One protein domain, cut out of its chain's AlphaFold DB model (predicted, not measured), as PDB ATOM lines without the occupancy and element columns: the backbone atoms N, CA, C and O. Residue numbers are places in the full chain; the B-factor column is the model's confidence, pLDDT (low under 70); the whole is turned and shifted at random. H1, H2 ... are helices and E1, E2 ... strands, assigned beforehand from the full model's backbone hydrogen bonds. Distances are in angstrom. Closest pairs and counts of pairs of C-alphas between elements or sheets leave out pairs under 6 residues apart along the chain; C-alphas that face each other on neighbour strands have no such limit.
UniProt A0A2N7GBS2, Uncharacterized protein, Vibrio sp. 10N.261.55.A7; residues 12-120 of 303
ATOM      1  N   PHE A  12      -4.423 -13.784  23.139       91.44
ATOM      2  CA  PHE A  12      -3.791 -14.860  23.909       91.44
ATOM      3  C   PHE A  12      -3.969 -16.233  23.262       91.44
ATOM      4  O   PHE A  12      -3.002 -16.969  23.096       91.44
ATOM      5  N   THR A  13      -5.188 -16.588  22.851       89.19
ATOM      6  CA  THR A  13      -5.433 -17.881  22.186       89.19
ATOM      7  C   THR A  13      -4.755 -17.971  20.820       89.19
ATOM      8  O   THR A  13      -4.242 -19.029  20.457       89.19
ATOM      9  N   THR A  14      -4.689 -16.855  20.085       88.31
ATOM     10  CA  THR A  14      -3.955 -16.761  18.818       88.31
ATOM     11  C   THR A  14      -2.462 -16.974  19.045       88.31
ATOM     12  O   THR A  14      -1.854 -17.789  18.353       88.31
ATOM     13  N   MET A  15      -1.883 -16.320  20.055       88.75
ATOM     14  CA  MET A  15      -0.472 -16.474  20.409       88.75
ATOM     15  C   MET A  15      -0.147 -17.887  20.908       88.75
ATOM     16  O   MET A  15       0.831 -18.477  20.455       88.75
ATOM     17  N   ALA A  16      -0.970 -18.465  21.788       90.56
ATOM     18  CA  ALA A  16      -0.791 -19.836  22.267       90.56
ATOM     19  C   ALA A  16      -0.761 -20.827  21.091       90.56
ATOM     20  O   ALA A  16       0.155 -21.642  20.971       90.56
ATOM     21  N   LYS A  17      -1.696 -20.668  20.142       88.25
ATOM     22  CA  LYS A  17      -1.752 -21.469  18.916       88.25
ATOM     23  C   LYS A  17      -0.534 -21.263  18.012       88.25
ATOM     24  O   LYS A  17       0.013 -22.251  17.533       88.25
ATOM     25  N   ALA A  18      -0.107 -20.019  17.787       88.69
ATOM     26  CA  ALA A  18       1.076 -19.702  16.979       88.69
ATOM     27  C   ALA A  18       2.354 -20.337  17.553       88.69
ATOM     28  O   ALA A  18       3.252 -20.729  16.814       88.69
ATOM     29  N   ARG A  19       2.410 -20.471  18.879       88.50
ATOM     30  CA  ARG A  19       3.541 -21.036  19.619       88.50
ATOM     31  C   ARG A  19       3.443 -22.543  19.853       88.50
ATOM     32  O   ARG A  19       4.395 -23.134  20.351       88.50
ATOM     33  N   GLY A  20       2.313 -23.167  19.516       89.88
ATOM     34  CA  GLY A  20       2.075 -24.586  19.776       89.88
ATOM     35  C   GLY A  20       2.019 -24.945  21.266       89.88
ATOM     36  O   GLY A  20       2.352 -26.074  21.617       89.88
ATOM     37  N   ILE A  21       1.615 -24.003  22.126       91.62
ATOM     38  CA  ILE A  21       1.448 -24.197  23.576       91.62
ATOM     39  C   ILE A  21      -0.021 -24.027  23.980       91.62
ATOM     40  O   ILE A  21      -0.846 -23.520  23.218       91.62
ATOM     41  N   THR A  22      -0.359 -24.435  25.197       92.19
ATOM     42  CA  THR A  22      -1.680 -24.212  25.792       92.19
ATOM     43  C   THR A  22      -1.843 -22.769  26.276       92.19
ATOM     44  O   THR A  22      -0.878 -22.078  26.610       92.19
ATOM     45  N   THR A  23      -3.091 -22.303  26.381       90.69
ATOM     46  CA  THR A  23      -3.390 -20.994  26.986       90.69
ATOM     47  C   THR A  23      -2.955 -20.931  28.452       90.69
ATOM     48  O   THR A  23      -2.536 -19.874  28.908       90.69
ATOM     49  N   ALA A  24      -2.982 -22.055  29.176       92.56
ATOM     50  CA  ALA A  24      -2.500 -22.137  30.553       92.56
ATOM     51  C   ALA A  24      -0.976 -21.951  30.657       92.56
ATOM     52  O   ALA A  24      -0.509 -21.206  31.517       92.56
ATOM     53  N   GLU A  25      -0.202 -22.577  29.764       94.25
ATOM     54  CA  GLU A  25       1.253 -22.373  29.691       94.25
ATOM     55  C   GLU A  25       1.591 -20.922  29.346       94.25
ATOM     56  O   GLU A  25       2.470 -20.327  29.967       94.25
ATOM     57  N   LEU A  26       0.851 -20.328  28.406       93.50
ATOM     58  CA  LEU A  26       1.018 -18.924  28.055       93.50
ATOM     59  C   LEU A  26       0.693 -17.988  29.231       93.50
ATOM     60  O   LEU A  26       1.440 -17.048  29.495       93.50
ATOM     61  N   ALA A  27      -0.411 -18.238  29.937       93.25
ATOM     62  CA  ALA A  27      -0.825 -17.463  31.105       93.25
ATOM     63  C   ALA A  27       0.242 -17.503  32.211       93.25
ATOM     64  O   ALA A  27       0.595 -16.471  32.782       93.25
ATOM     65  N   ALA A  28       0.807 -18.690  32.452       95.00
ATOM     66  CA  ALA A  28       1.890 -18.884  33.404       95.00
ATOM     67  C   ALA A  28       3.165 -18.124  33.000       95.00
ATOM     68  O   ALA A  28       3.783 -17.497  33.858       95.00
ATOM     69  N   GLU A  29       3.543 -18.130  31.715       93.94
ATOM     70  CA  GLU A  29       4.698 -17.359  31.224       93.94
ATOM     71  C   GLU A  29       4.508 -15.852  31.417       93.94
ATOM     72  O   GLU A  29       5.427 -15.161  31.849       93.94
ATOM     73  N   LEU A  30       3.305 -15.350  31.142       94.31
ATOM     74  CA  LEU A  30       2.983 -13.932  31.285       94.31
ATOM     75  C   LEU A  30       2.696 -13.530  32.739       94.31
ATOM     76  O   LEU A  30       2.541 -12.342  33.013       94.31
ATOM     77  N   ASN A  31       2.635 -14.482  33.674       94.69
ATOM     78  CA  ASN A  31       2.231 -14.253  35.062       94.69
ATOM     79  C   ASN A  31       0.865 -13.540  35.159       94.69
ATOM     80  O   ASN A  31       0.728 -12.510  35.821       94.69
ATOM     81  N   ILE A  32      -0.129 -14.073  34.444       93.56
ATOM     82  CA  ILE A  32      -1.529 -13.624  34.462       93.56
ATOM     83  C   ILE A  32      -2.403 -14.845  34.765       93.56
ATOM     84  O   ILE A  32      -2.112 -15.943  34.291       93.56
ATOM     85  N   SER A  33      -3.475 -14.680  35.544       93.25
ATOM     86  CA  SER A  33      -4.416 -15.774  35.801       93.25
ATOM     87  C   SER A  33      -4.966 -16.390  34.505       93.25
ATOM     88  O   SER A  33      -5.474 -15.686  33.627       93.25
ATOM     89  N   VAL A  34      -4.912 -17.726  34.411       90.81
ATOM     90  CA  VAL A  34      -5.502 -18.483  33.293       90.81
ATOM     91  C   VAL A  34      -7.005 -18.230  33.176       90.81
ATOM     92  O   VAL A  34      -7.515 -18.098  32.064       90.81
ATOM     93  N   ASP A  35      -7.692 -18.071  34.309       89.62
ATOM     94  CA  ASP A  35      -9.128 -17.788  34.356       89.62
ATOM     95  C   ASP A  35      -9.441 -16.424  33.733       89.62
ATOM     96  O   ASP A  35     -10.485 -16.250  33.119       89.62
ATOM     97  N   VAL A  36      -8.516 -15.462  33.826       91.88
ATOM     98  CA  VAL A  36      -8.681 -14.135  33.224       91.88
ATOM     99  C   VAL A  36      -8.438 -14.186  31.719       91.88
ATOM    100  O   VAL A  36      -9.312 -13.775  30.959       91.88
ATOM    101  N   VAL A  37      -7.303 -14.726  31.260       89.88
ATOM    102  CA  VAL A  37      -6.952 -14.723  29.820       89.88
ATOM    103  C   VAL A  37      -7.849 -15.623  28.959       89.88
ATOM    104  O   VAL A  37      -7.887 -15.460  27.737       89.88
ATOM    105  N   SER A  38      -8.552 -16.571  29.587       86.94
ATOM    106  CA  SER A  38      -9.545 -17.447  28.949       86.94
ATOM    107  C   SER A  38     -10.988 -16.932  29.058       86.94
ATOM    108  O   SER A  38     -11.896 -17.539  28.489       86.94
ATOM    109  N   SER A  39     -11.204 -15.809  29.751       86.38
ATOM    110  CA  SER A  39     -12.510 -15.169  29.927       86.38
ATOM    111  C   SER A  39     -12.632 -13.867  29.129       86.38
ATOM    112  O   SER A  39     -11.710 -13.449  28.425       86.38
ATOM    113  N   ASP A  40     -13.778 -13.203  29.268       88.81
ATOM    114  CA  ASP A  40     -13.931 -11.803  28.885       88.81
ATOM    115  C   ASP A  40     -13.239 -10.893  29.919       88.81
ATOM    116  O   ASP A  40     -13.848 -10.378  30.861       88.81
ATOM    117  N   TYR A  41     -11.932 -10.706  29.735       91.12
ATOM    118  CA  TYR A  41     -11.115  -9.833  30.576       91.12
ATOM    119  C   TYR A  41     -11.461  -8.345  30.431       91.12
ATOM    120  O   TYR A  41     -10.982  -7.555  31.238       91.12
ATOM    121  N   VAL A  42     -12.276  -7.935  29.451       91.12
ATOM    122  CA  VAL A  42     -12.762  -6.549  29.361       91.12
ATOM    123  C   VAL A  42     -13.835  -6.330  30.422       91.12
ATOM    124  O   VAL A  42     -13.712  -5.406  31.225       91.12
ATOM    125  N   SER A  43     -14.813  -7.235  30.493       89.81
ATOM    126  CA  SER A  43     -15.866  -7.218  31.515       89.81
ATOM    127  C   SER A  43     -15.333  -7.542  32.921       89.81
ATOM    128  O   SER A  43     -15.798  -6.998  33.922       89.81
ATOM    129  N   ALA A  44     -14.308  -8.396  33.036       92.12
ATOM    130  CA  ALA A  44     -13.745  -8.795  34.331       92.12
ATOM    131  C   ALA A  44     -12.975  -7.677  35.069       92.12
ATOM    132  O   ALA A  44     -12.622  -7.860  36.241       92.12
ATOM    133  N   LYS A  45     -12.727  -6.524  34.422       92.25
ATOM    134  CA  LYS A  45     -12.083  -5.344  35.034       92.25
ATOM    135  C   LYS A  45     -12.886  -4.758  36.193       92.25
ATOM    136  O   LYS A  45     -12.283  -4.204  37.114       92.25
ATOM    137  N   ASP A  46     -14.204  -4.935  36.165       89.00
ATOM    138  CA  ASP A  46     -15.126  -4.407  37.174       89.00
ATOM    139  C   ASP A  46     -15.378  -5.401  38.318       89.00
ATOM    140  O   ASP A  46     -16.021  -5.079  39.317       89.00
ATOM    141  N   THR A  47     -14.843  -6.621  38.210       90.81
ATOM    142  CA  THR A  47     -14.968  -7.655  39.241       90.81
ATOM    143  C   THR A  47     -13.791  -7.566  40.219       90.81
ATOM    144  O   THR A  47     -12.660  -7.857  39.825       90.81
ATOM    145  N   PRO A  48     -13.997  -7.238  41.512       88.94
ATOM    146  CA  PRO A  48     -12.897  -6.940  42.438       88.94
ATOM    147  C   PRO A  48     -11.832  -8.039  42.570       88.94
ATOM    148  O   PRO A  48     -10.655  -7.734  42.737       88.94
ATOM    149  N   SER A  49     -12.222  -9.314  42.477       88.19
ATOM    150  CA  SER A  49     -11.306 -10.457  42.608       88.19
ATOM    151  C   SER A  49     -10.401 -10.685  41.394       88.19
ATOM    152  O   SER A  49      -9.403 -11.386  41.522       88.19
ATOM    153  N   SER A  50     -10.737 -10.117  40.233       91.56
ATOM    154  CA  SER A  50      -9.984 -10.259  38.977       91.56
ATOM    155  C   SER A  50      -9.552  -8.925  38.375       91.56
ATOM    156  O   SER A  50      -8.796  -8.925  37.410       91.56
ATOM    157  N   ALA A  51      -9.995  -7.793  38.932       93.12
ATOM    158  CA  ALA A  51      -9.867  -6.467  38.334       93.12
ATOM    159  C   ALA A  51      -8.433  -6.121  37.919       93.12
ATOM    160  O   ALA A  51      -8.216  -5.581  36.838       93.12
ATOM    161  N   ARG A  52      -7.451  -6.441  38.770       94.88
ATOM    162  CA  ARG A  52      -6.032  -6.192  38.491       94.88
ATOM    163  C   ARG A  52      -5.552  -6.991  37.278       94.88
ATOM    164  O   ARG A  52      -5.143  -6.403  36.281       94.88
ATOM    165  N   ASP A  53      -5.644  -8.316  37.353       94.50
ATOM    166  CA  ASP A  53      -5.197  -9.217  36.288       94.50
ATOM    167  C   ASP A  53      -5.961  -8.964  34.983       94.50
ATOM    168  O   ASP A  53      -5.375  -9.041  33.909       94.50
ATOM    169  N   ALA A  54      -7.244  -8.604  35.064       96.06
ATOM    170  CA  ALA A  54      -8.073  -8.241  33.920       96.06
ATOM    171  C   ALA A  54      -7.593  -6.953  33.234       96.06
ATOM    172  O   ALA A  54      -7.523  -6.910  32.009       96.06
ATOM    173  N   LYS A  55      -7.187  -5.927  33.994       96.38
ATOM    174  CA  LYS A  55      -6.603  -4.690  33.437       96.38
ATOM    175  C   LYS A  55      -5.261  -4.961  32.758       96.38
ATOM    176  O   LYS A  55      -5.036  -4.478  31.652       96.38
ATOM    177  N   VAL A  56      -4.417  -5.789  33.373       96.69
ATOM    178  CA  VAL A  56      -3.138  -6.230  32.790       96.69
ATOM    179  C   VAL A  56      -3.363  -7.046  31.514       96.69
ATOM    180  O   VAL A  56      -2.734  -6.775  30.492       96.69
ATOM    181  N   ALA A  57      -4.286  -8.010  31.544       95.94
ATOM    182  CA  ALA A  57      -4.646  -8.819  30.383       95.94
ATOM    183  C   ALA A  57      -5.219  -7.957  29.253       95.94
ATOM    184  O   ALA A  57      -4.843  -8.137  28.100       95.94
ATOM    185  N   HIS A  58      -6.080  -6.991  29.576       95.38
ATOM    186  CA  HIS A  58      -6.661  -6.091  28.589       95.38
ATOM    187  C   HIS A  58      -5.603  -5.199  27.931       95.38
ATOM    188  O   HIS A  58      -5.536  -5.162  26.705       95.38
ATOM    189  N   ALA A  59      -4.738  -4.546  28.715       95.62
ATOM    190  CA  ALA A  59      -3.659  -3.714  28.179       95.62
ATOM    191  C   ALA A  59      -2.709  -4.528  27.286       95.62
ATOM    192  O   ALA A  59      -2.395  -4.115  26.173       95.62
ATOM    193  N   LEU A  60      -2.318  -5.729  27.730       95.81
ATOM    194  CA  LEU A  60      -1.468  -6.612  26.936       95.81
ATOM    195  C   LEU A  60      -2.170  -7.070  25.653       95.81
ATOM    196  O   LEU A  60      -1.544  -7.107  24.600       95.81
ATOM    197  N   ALA A  61      -3.461  -7.394  25.716       94.12
ATOM    198  CA  ALA A  61      -4.230  -7.783  24.542       94.12
ATOM    199  C   ALA A  61      -4.299  -6.659  23.498       94.12
ATOM    200  O   ALA A  61      -4.043  -6.945  22.330       94.12
ATOM    201  N   ARG A  62      -4.582  -5.407  23.901       92.75
ATOM    202  CA  ARG A  62      -4.603  -4.247  22.985       92.75
ATOM    203  C   ARG A  62      -3.263  -4.080  22.271       92.75
ATOM    204  O   ARG A  62      -3.225  -4.012  21.048       92.75
ATOM    205  N   SER A  63      -2.163  -4.139  23.018       93.31
ATOM    206  CA  SER A  63      -0.813  -4.044  22.458       93.31
ATOM    207  C   SER A  63      -0.447  -5.208  21.539       93.31
ATOM    208  O   SER A  63       0.140  -4.997  20.484       93.31
ATOM    209  N   LEU A  64      -0.811  -6.441  21.904       90.94
ATOM    210  CA  LEU A  64      -0.499  -7.624  21.103       90.94
ATOM    211  C   LEU A  64      -1.211  -7.639  19.753       90.94
ATOM    212  O   LEU A  64      -0.684  -8.232  18.820       90.94
ATOM    213  N   VAL A  65      -2.385  -7.013  19.628       90.00
ATOM    214  CA  VAL A  65      -3.090  -6.931  18.338       90.00
ATOM    215  C   VAL A  65      -2.234  -6.229  17.282       90.00
ATOM    216  O   VAL A  65      -2.236  -6.670  16.136       90.00
ATOM    217  N   ASN A  66      -1.441  -5.225  17.669       87.44
ATOM    218  CA  ASN A  66      -0.537  -4.514  16.759       87.44
ATOM    219  C   ASN A  66       0.657  -5.369  16.298       87.44
ATOM    220  O   ASN A  66       1.252  -5.090  15.261       87.44
ATOM    221  N   GLU A  67       0.976  -6.434  17.038       88.88
ATOM    222  CA  GLU A  67       2.063  -7.370  16.729       88.88
ATOM    223  C   GLU A  67       1.597  -8.555  15.871       88.88
ATOM    224  O   GLU A  67       2.414  -9.333  15.372       88.88
ATOM    225  N   LEU A  68       0.281  -8.743  15.720       87.94
ATOM    226  CA  LEU A  68      -0.260  -9.836  14.923       87.94
ATOM    227  C   LEU A  68      -0.168  -9.495  13.425       87.94
ATOM    228  O   LEU A  68      -0.632  -8.437  12.998       87.94
ATOM    229  N   PRO A  69       0.362 -10.402  12.589       86.06
ATOM    230  CA  PRO A  69       0.360 -10.209  11.148       86.06
ATOM    231  C   PRO A  69      -1.065 -10.278  10.591       86.06
ATOM    232  O   PRO A  69      -1.931 -10.980  11.120       86.06
ATOM    233  N   THR A  70      -1.293  -9.623   9.450       84.75
ATOM    234  CA  THR A  70      -2.588  -9.660   8.750       84.75
ATOM    235  C   THR A  70      -2.991 -11.084   8.348       84.75
ATOM    236  O   THR A  70      -4.177 -11.412   8.358       84.75
ATOM    237  N   ASN A  71      -2.022 -11.947   8.010       83.12
ATOM    238  CA  ASN A  71      -2.282 -13.327   7.606       83.12
ATOM    239  C   ASN A  71      -1.763 -14.333   8.630       83.12
ATOM    240  O   ASN A  71      -0.637 -14.253   9.110       83.12
ATOM    241  N   PHE A  72      -2.549 -15.386   8.850       78.00
ATOM    242  CA  PHE A  72      -2.192 -16.481   9.753       78.00
ATOM    243  C   PHE A  72      -0.890 -17.204   9.361       78.00
ATOM    244  O   PHE A  72      -0.177 -17.693  10.229       78.00
ATOM    245  N   VAL A  73      -0.581 -17.297   8.063       84.62
ATOM    246  CA  VAL A  73       0.626 -17.990   7.571       84.62
ATOM    247  C   VAL A  73       1.925 -17.270   7.935       84.62
ATOM    248  O   VAL A  73       2.972 -17.908   7.947       84.62
ATOM    249  N   ASP A  74       1.837 -15.982   8.264       87.31
ATOM    250  CA  ASP A  74       2.974 -15.132   8.615       87.31
ATOM    251  C   ASP A  74       3.199 -15.081  10.140       87.31
ATOM    252  O   ASP A  74       4.046 -14.331  10.621       87.31
ATOM    253  N   LEU A  75       2.436 -15.859  10.923       86.38
ATOM    254  CA  LEU A  75       2.592 -15.931  12.375       86.38
ATOM    255  C   LEU A  75       3.940 -16.549  12.754       86.38
ATOM    256  O   LEU A  75       4.171 -17.742  12.560       86.38
ATOM    257  N   ASP A  76       4.783 -15.743  13.393       89.50
ATOM    258  CA  ASP A  76       6.021 -16.182  14.027       89.50
ATOM    259  C   ASP A  76       5.843 -16.223  15.549       89.50
ATOM    260  O   ASP A  76       5.838 -15.199  16.236       89.50
ATOM    261  N   GLY A  77       5.699 -17.437  16.087       88.56
ATOM    262  CA  GLY A  77       5.503 -17.653  17.516       88.56
ATOM    263  C   GLY A  77       6.661 -17.157  18.392       88.56
ATOM    264  O   GLY A  77       6.414 -16.752  19.527       88.56
ATOM    265  N   GLU A  78       7.902 -17.154  17.898       90.12
ATOM    266  CA  GLU A  78       9.064 -16.739  18.693       90.12
ATOM    267  C   GLU A  78       9.218 -15.215  18.719       90.12
ATOM    268  O   GLU A  78       9.488 -14.632  19.777       90.12
ATOM    269  N   SER A  79       8.958 -14.557  17.586       89.06
ATOM    270  CA  SER A  79       8.847 -13.096  17.538       89.06
ATOM    271  C   SER A  79       7.718 -12.611  18.450       89.06
ATOM    272  O   SER A  79       7.954 -11.766  19.314       89.06
ATOM    273  N   LEU A  80       6.536 -13.237  18.382       90.25
ATOM    274  CA  LEU A  80       5.409 -12.910  19.263       90.25
ATOM    275  C   LEU A  80       5.727 -13.128  20.746       90.25
ATOM    276  O   LEU A  80       5.344 -12.303  21.569       90.25
ATOM    277  N   ARG A  81       6.462 -14.193  21.100       91.56
ATOM    278  CA  ARG A  81       6.930 -14.428  22.478       91.56
ATOM    279  C   ARG A  81       7.852 -13.307  22.964       91.56
ATOM    280  O   ARG A  81       7.801 -12.900  24.125       91.56
ATOM    281  N   THR A  82       8.727 -12.824  22.089       92.06
ATOM    282  CA  THR A  82       9.662 -11.742  22.412       92.06
ATOM    283  C   THR A  82       8.916 -10.423  22.607       92.06
ATOM    284  O   THR A  82       9.101  -9.768  23.640       92.06
ATOM    285  N   SER A  83       8.014 -10.075  21.682       92.56
ATOM    286  CA  SER A  83       7.156  -8.893  21.792       92.56
ATOM    287  C   SER A  83       6.276  -8.960  23.042       92.56
ATOM    288  O   SER A  83       6.278  -8.022  23.838       92.56
ATOM    289  N   SER A  84       5.605 -10.091  23.299       93.25
ATOM    290  CA  SER A  84       4.706 -10.248  24.448       93.25
ATOM    291  C   SER A  84       5.416 -10.054  25.782       93.25
ATOM    292  O   SER A  84       4.889  -9.380  26.661       93.25
ATOM    293  N   ASN A  85       6.624 -10.601  25.934       93.50
ATOM    294  CA  ASN A  85       7.403 -10.463  27.164       93.50
ATOM    295  C   ASN A  85       7.930  -9.033  27.355       93.50
ATOM    296  O   ASN A  85       7.942  -8.522  28.477       93.50
ATOM    297  N   SER A  86       8.318  -8.367  26.265       95.25
ATOM    298  CA  SER A  86       8.774  -6.972  26.296       95.25
ATOM    299  C   SER A  86       7.633  -6.034  26.693       95.25
ATOM    300  O   SER A  86       7.774  -5.237  27.621       95.25
ATOM    301  N   ILE A  87       6.470  -6.198  26.059       96.50
ATOM    302  CA  ILE A  87       5.251  -5.444  26.364       96.50
ATOM    303  C   ILE A  87       4.798  -5.726  27.799       96.50
ATOM    304  O   ILE A  87       4.539  -4.790  28.552       96.50
ATOM    305  N   LYS A  88       4.771  -6.995  28.228       96.62
ATOM    306  CA  LYS A  88       4.387  -7.358  29.598       96.62
ATOM    307  C   LYS A  88       5.303  -6.722  30.643       96.62
ATOM    308  O   LYS A  88       4.818  -6.195  31.638       96.62
ATOM    309  N   THR A  89       6.609  -6.698  30.393       96.56
ATOM    310  CA  THR A  89       7.574  -6.037  31.284       96.56
ATOM    311  C   THR A  89       7.304  -4.531  31.393       96.56
ATOM    312  O   THR A  89       7.384  -3.963  32.487       96.56
ATOM    313  N   ALA A  90       6.959  -3.876  30.281       97.31
ATOM    314  CA  ALA A  90       6.604  -2.459  30.271       97.31
ATOM    315  C   ALA A  90       5.284  -2.188  31.017       97.31
ATOM    316  O   ALA A  90       5.230  -1.258  31.823       97.31
ATOM    317  N   ILE A  91       4.269  -3.035  30.815       97.75
ATOM    318  CA  ILE A  91       2.989  -2.985  31.535       97.75
ATOM    319  C   ILE A  91       3.210  -3.123  33.039       97.75
ATOM    320  O   ILE A  91       2.744  -2.276  33.793       97.75
ATOM    321  N   ASP A  92       3.965  -4.130  33.482       97.25
ATOM    322  CA  ASP A  92       4.247  -4.345  34.906       97.25
ATOM    323  C   ASP A  92       4.998  -3.155  35.513       97.25
ATOM    324  O   ASP A  92       4.721  -2.729  36.634       97.25
ATOM    325  N   SER A  93       5.949  -2.581  34.774       97.12
ATOM    326  CA  SER A  93       6.700  -1.407  35.231       97.12
ATOM    327  C   SER A  93       5.798  -0.175  35.380       97.12
ATOM    328  O   SER A  93       5.908   0.562  36.366       97.12
ATOM    329  N   TYR A  94       4.890   0.037  34.425       97.56
ATOM    330  CA  TYR A  94       3.925   1.133  34.455       97.56
ATOM    331  C   TYR A  94       2.881   0.941  35.562       97.56
ATOM    332  O   TYR A  94       2.640   1.878  36.322       97.56
ATOM    333  N   GLU A  95       2.334  -0.270  35.714       97.19
ATOM    334  CA  GLU A  95       1.402  -0.641  36.786       97.19
ATOM    335  C   GLU A  95       2.019  -0.369  38.163       97.19
ATOM    336  O   GLU A  95       1.406   0.283  39.007       97.19
ATOM    337  N   ASN A  96       3.256  -0.815  38.390       96.50
ATOM    338  CA  ASN A  96       3.940  -0.618  39.670       96.50
ATOM    339  C   ASN A  96       4.181   0.862  40.001       96.50
ATOM    340  O   ASN A  96       4.292   1.214  41.175       96.50
ATOM    341  N   SER A  97       4.271   1.719  38.983       97.19
ATOM    342  CA  SER A  97       4.536   3.152  39.153       97.19
ATOM    343  C   SER A  97       3.255   3.986  39.272       97.19
ATOM    344  O   SER A  97       3.254   4.991  39.977       97.19
ATOM    345  N   ASN A  98       2.168   3.574  38.607       96.69
ATOM    346  CA  ASN A  98       0.959   4.387  38.414       96.69
ATOM    347  C   ASN A  98      -0.343   3.699  38.879       96.69
ATOM    348  O   ASN A  98      -1.424   4.277  38.765       96.69
ATOM    349  N   GLY A  99      -0.269   2.466  39.385       95.75
ATOM    350  CA  GLY A  99      -1.425   1.639  39.741       95.75
ATOM    351  C   GLY A  99      -2.088   0.961  38.535       95.75
ATOM    352  O   GLY A  99      -1.911   1.366  37.393       95.75
ATOM    353  N   ALA A 100      -2.897  -0.073  38.783       93.94
ATOM    354  CA  ALA A 100      -3.547  -0.845  37.717       93.94
ATOM    355  C   ALA A 100      -4.632  -0.072  36.950       93.94
ATOM    356  O   ALA A 100      -4.925  -0.408  35.806       93.94
ATOM    357  N   ASP A 101      -5.235   0.956  37.554       93.56
ATOM    358  CA  ASP A 101      -6.318   1.724  36.923       93.56
ATOM    359  C   ASP A 101      -5.837   2.553  35.728       93.56
ATOM    360  O   ASP A 101      -6.556   2.662  34.732       93.56
ATOM    361  N   SER A 102      -4.599   3.054  35.788       94.25
ATOM    362  CA  SER A 102      -3.984   3.842  34.713       94.25
ATOM    363  C   SER A 102      -3.688   3.018  33.456       94.25
ATOM    364  O   SER A 102      -3.542   3.576  32.376       94.25
ATOM    365  N   LEU A 103      -3.692   1.682  33.534       95.25
ATOM    366  CA  LEU A 103      -3.548   0.824  32.352       95.25
ATOM    367  C   LEU A 103      -4.704   0.983  31.353       95.25
ATOM    368  O   LEU A 103      -4.540   0.679  30.176       95.25
ATOM    369  N   ASN A 104      -5.877   1.462  31.777       91.12
ATOM    370  CA  ASN A 104      -6.983   1.682  30.842       91.12
ATOM    371  C   ASN A 104      -6.742   2.874  29.908       91.12
ATOM    372  O   ASN A 104      -7.295   2.874  28.810       91.12
ATOM    373  N   THR A 105      -5.911   3.834  30.319       89.56
ATOM    374  CA  THR A 105      -5.709   5.114  29.627       89.56
ATOM    375  C   THR A 105      -4.462   5.139  28.750       89.56
ATOM    376  O   THR A 105      -4.183   6.167  28.147       89.56
ATOM    377  N   VAL A 106      -3.694   4.045  28.684       92.56
ATOM    378  CA  VAL A 106      -2.478   3.962  27.863       92.56
ATOM    379  C   VAL A 106      -2.399   2.665  27.065       92.56
ATOM    380  O   VAL A 106      -2.762   1.595  27.556       92.56
ATOM    381  N   ASP A 107      -1.883   2.759  25.847       92.25
ATOM    382  CA  ASP A 107      -1.472   1.627  25.030       92.25
ATOM    383  C   ASP A 107       0.044   1.514  25.009       92.25
ATOM    384  O   ASP A 107       0.763   2.503  25.126       92.25
ATOM    385  N   PHE A 108       0.536   0.284  24.880       95.25
ATOM    386  CA  PHE A 108       1.964   0.002  24.806       95.25
ATOM    387  C   PHE A 108       2.310  -0.395  23.376       95.25
ATOM    388  O   PHE A 108       1.808  -1.402  22.874       95.25
ATOM    389  N   VAL A 109       3.160   0.393  22.728       92.81
ATOM    390  CA  VAL A 109       3.535   0.224  21.322       92.81
ATOM    391  C   VAL A 109       4.987  -0.221  21.254       92.81
ATOM    392  O   VAL A 109       5.871   0.412  21.839       92.81
ATOM    393  N   LEU A 110       5.246  -1.327  20.557       91.75
ATOM    394  CA  LEU A 110       6.602  -1.796  20.314       91.75
ATOM    395  C   LEU A 110       7.156  -1.127  19.051       91.75
ATOM    396  O   LEU A 110       6.747  -1.407  17.931       91.75
ATOM    397  N   ASN A 111       8.146  -0.260  19.235       87.00
ATOM    398  CA  ASN A 111       8.870   0.404  18.161       87.00
ATOM    399  C   ASN A 111      10.268  -0.215  18.043       87.00
ATOM    400  O   ASN A 111      11.236   0.209  18.686       87.00
ATOM    401  N   GLY A 112      10.370  -1.279  17.244       81.94
ATOM    402  CA  GLY A 112      11.585  -2.086  17.144       81.94
ATOM    403  C   GLY A 112      11.827  -2.887  18.425       81.94
ATOM    404  O   GLY A 112      11.134  -3.860  18.681       81.94
ATOM    405  N   ALA A 113      12.825  -2.498  19.223       82.38
ATOM    406  CA  ALA A 113      13.148  -3.162  20.495       82.38
ATOM    407  C   ALA A 113      12.668  -2.383  21.735       82.38
ATOM    408  O   ALA A 113      12.884  -2.828  22.862       82.38
ATOM    409  N   THR A 114      12.060  -1.212  21.540       90.25
ATOM    410  CA  THR A 114      11.654  -0.316  22.626       90.25
ATOM    411  C   THR A 114      10.141  -0.292  22.729       90.25
ATOM    412  O   THR A 114       9.464  -0.059  21.732       90.25
ATOM    413  N   VAL A 115       9.616  -0.480  23.939       96.00
ATOM    414  CA  VAL A 115       8.190  -0.290  24.221       96.00
ATOM    415  C   VAL A 115       7.973   1.133  24.723       96.00
ATOM    416  O   VAL A 115       8.564   1.533  25.729       96.00
ATOM    417  N   THR A 116       7.136   1.892  24.026       94.50
ATOM    418  CA  THR A 116       6.645   3.209  24.452       94.50
ATOM    419  C   THR A 116       5.200   3.092  24.921       94.50
ATOM    420  O   THR A 116       4.511   2.146  24.546       94.50
ATOM    421  N   ASN A 117       4.749   4.023  25.764       92.00
ATOM    422  CA  ASN A 117       3.328   4.168  26.065       92.00
ATOM    423  C   ASN A 117       2.763   5.404  25.366       92.00
ATOM    424  O   ASN A 117       3.458   6.410  25.227       92.00
ATOM    425  N   GLU A 118       1.522   5.288  24.916       89.88
ATOM    426  CA  GLU A 118       0.759   6.337  24.244       89.88
ATOM    427  C   GLU A 118      -0.608   6.439  24.919       89.88
ATOM    428  O   GLU A 118      -1.164   5.424  25.343       89.88
ATOM    429  N   THR A 119      -1.145   7.648  25.063       87.94
ATOM    430  CA  THR A 119      -2.480   7.849  25.637       87.94
ATOM    431  C   THR A 119      -3.528   7.203  24.730       87.94
ATOM    432  O   THR A 119      -3.537   7.422  23.520       87.94
ATOM    433  N   VAL A 120      -4.429   6.413  25.313       86.31
ATOM    434  CA  VAL A 120      -5.578   5.860  24.591       86.31
ATOM    435  C   VAL A 120      -6.558   6.988  24.317       86.31
ATOM    436  O   VAL A 120      -7.037   7.638  25.244       86.31
TER     437      VAL A 120
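AT A GLANCE: This is residues 12 to 120 of the 303 residues of an uncharacterized protein of Vibrio sp. 10N.261.55.A7 (UniProt A0A2N7GBS2). Two long helices, H5 and H6, cross to make the middle of the domain; the short helices H1 to H4 cover one side, and the hairpin of E1 and E2 covers another. The printed part has 109 residues with seven named helices, then two antiparallel strands, and is mostly helix. It is compact, with a radius of gyration of the C-alphas of 13.2 A and spans of 38 by 29 by 21 A.

HOW THE PARTS SIT: Start at H1, residues 12 to 19; it touches H2, residues 23 to 30, about perpendicular at 88 degrees, the closest C-alphas being Ala 16 and Thr 23, 5.5 A apart. Next, H3, residues 34 to 37, touches residues 53 to 57 alone of H5, residues 51 to 67 (closest C-alphas Val 36 and Ala 54, 6.0 A). H4, residues 43 to 46, touches H5 only at the corner (Lys 45 and Ala 51, 4.1 A). H5 and H6, residues 77 to 98, form a helical hairpin at a steep tilt of 43 degrees, opposite ways (closest C-alphas Leu 60 and Lys 88, 6.5 A). H7, residues 100 to 105, touches residues 52 to 59 alone of H5 (Arg 52 and Ala 100, 5.9 A). In the hairpin of E1, residues 106 to 111, and E2, residues 114 to 119, look for N 107 and O 118, 2.8 A apart. The closest C-alphas of H5 and E1 are Ser 63 and Phe 108, 5.4 A; H5 and E2 are apart. Every O i to N i+4 pair is within hydrogen-bond range in H1, H2 and H6, 11 of 13 in H5 and 0 of 2 in H7, where 3 of 3 O i to N i+3 pairs are; H3 and H4 are too short.

IN THESE COORDINATES: Find C-alpha 12 at (-3.791, -14.860, 23.909), where H1 begins. H5 runs 24.7 A from C-alpha 51, and H6 runs 30.7 A to C-alpha 98 at (0.959, 4.387, 38.414). E2 ends at C-alpha 119, (-2.480, 7.849, 25.637).

THE WHOLE: The C-alphas farthest apart, Pro 48 and Val 73, are 39.0 A apart. The printed part has no cut, no link is long, and no printed residue is under 70 in pLDDT.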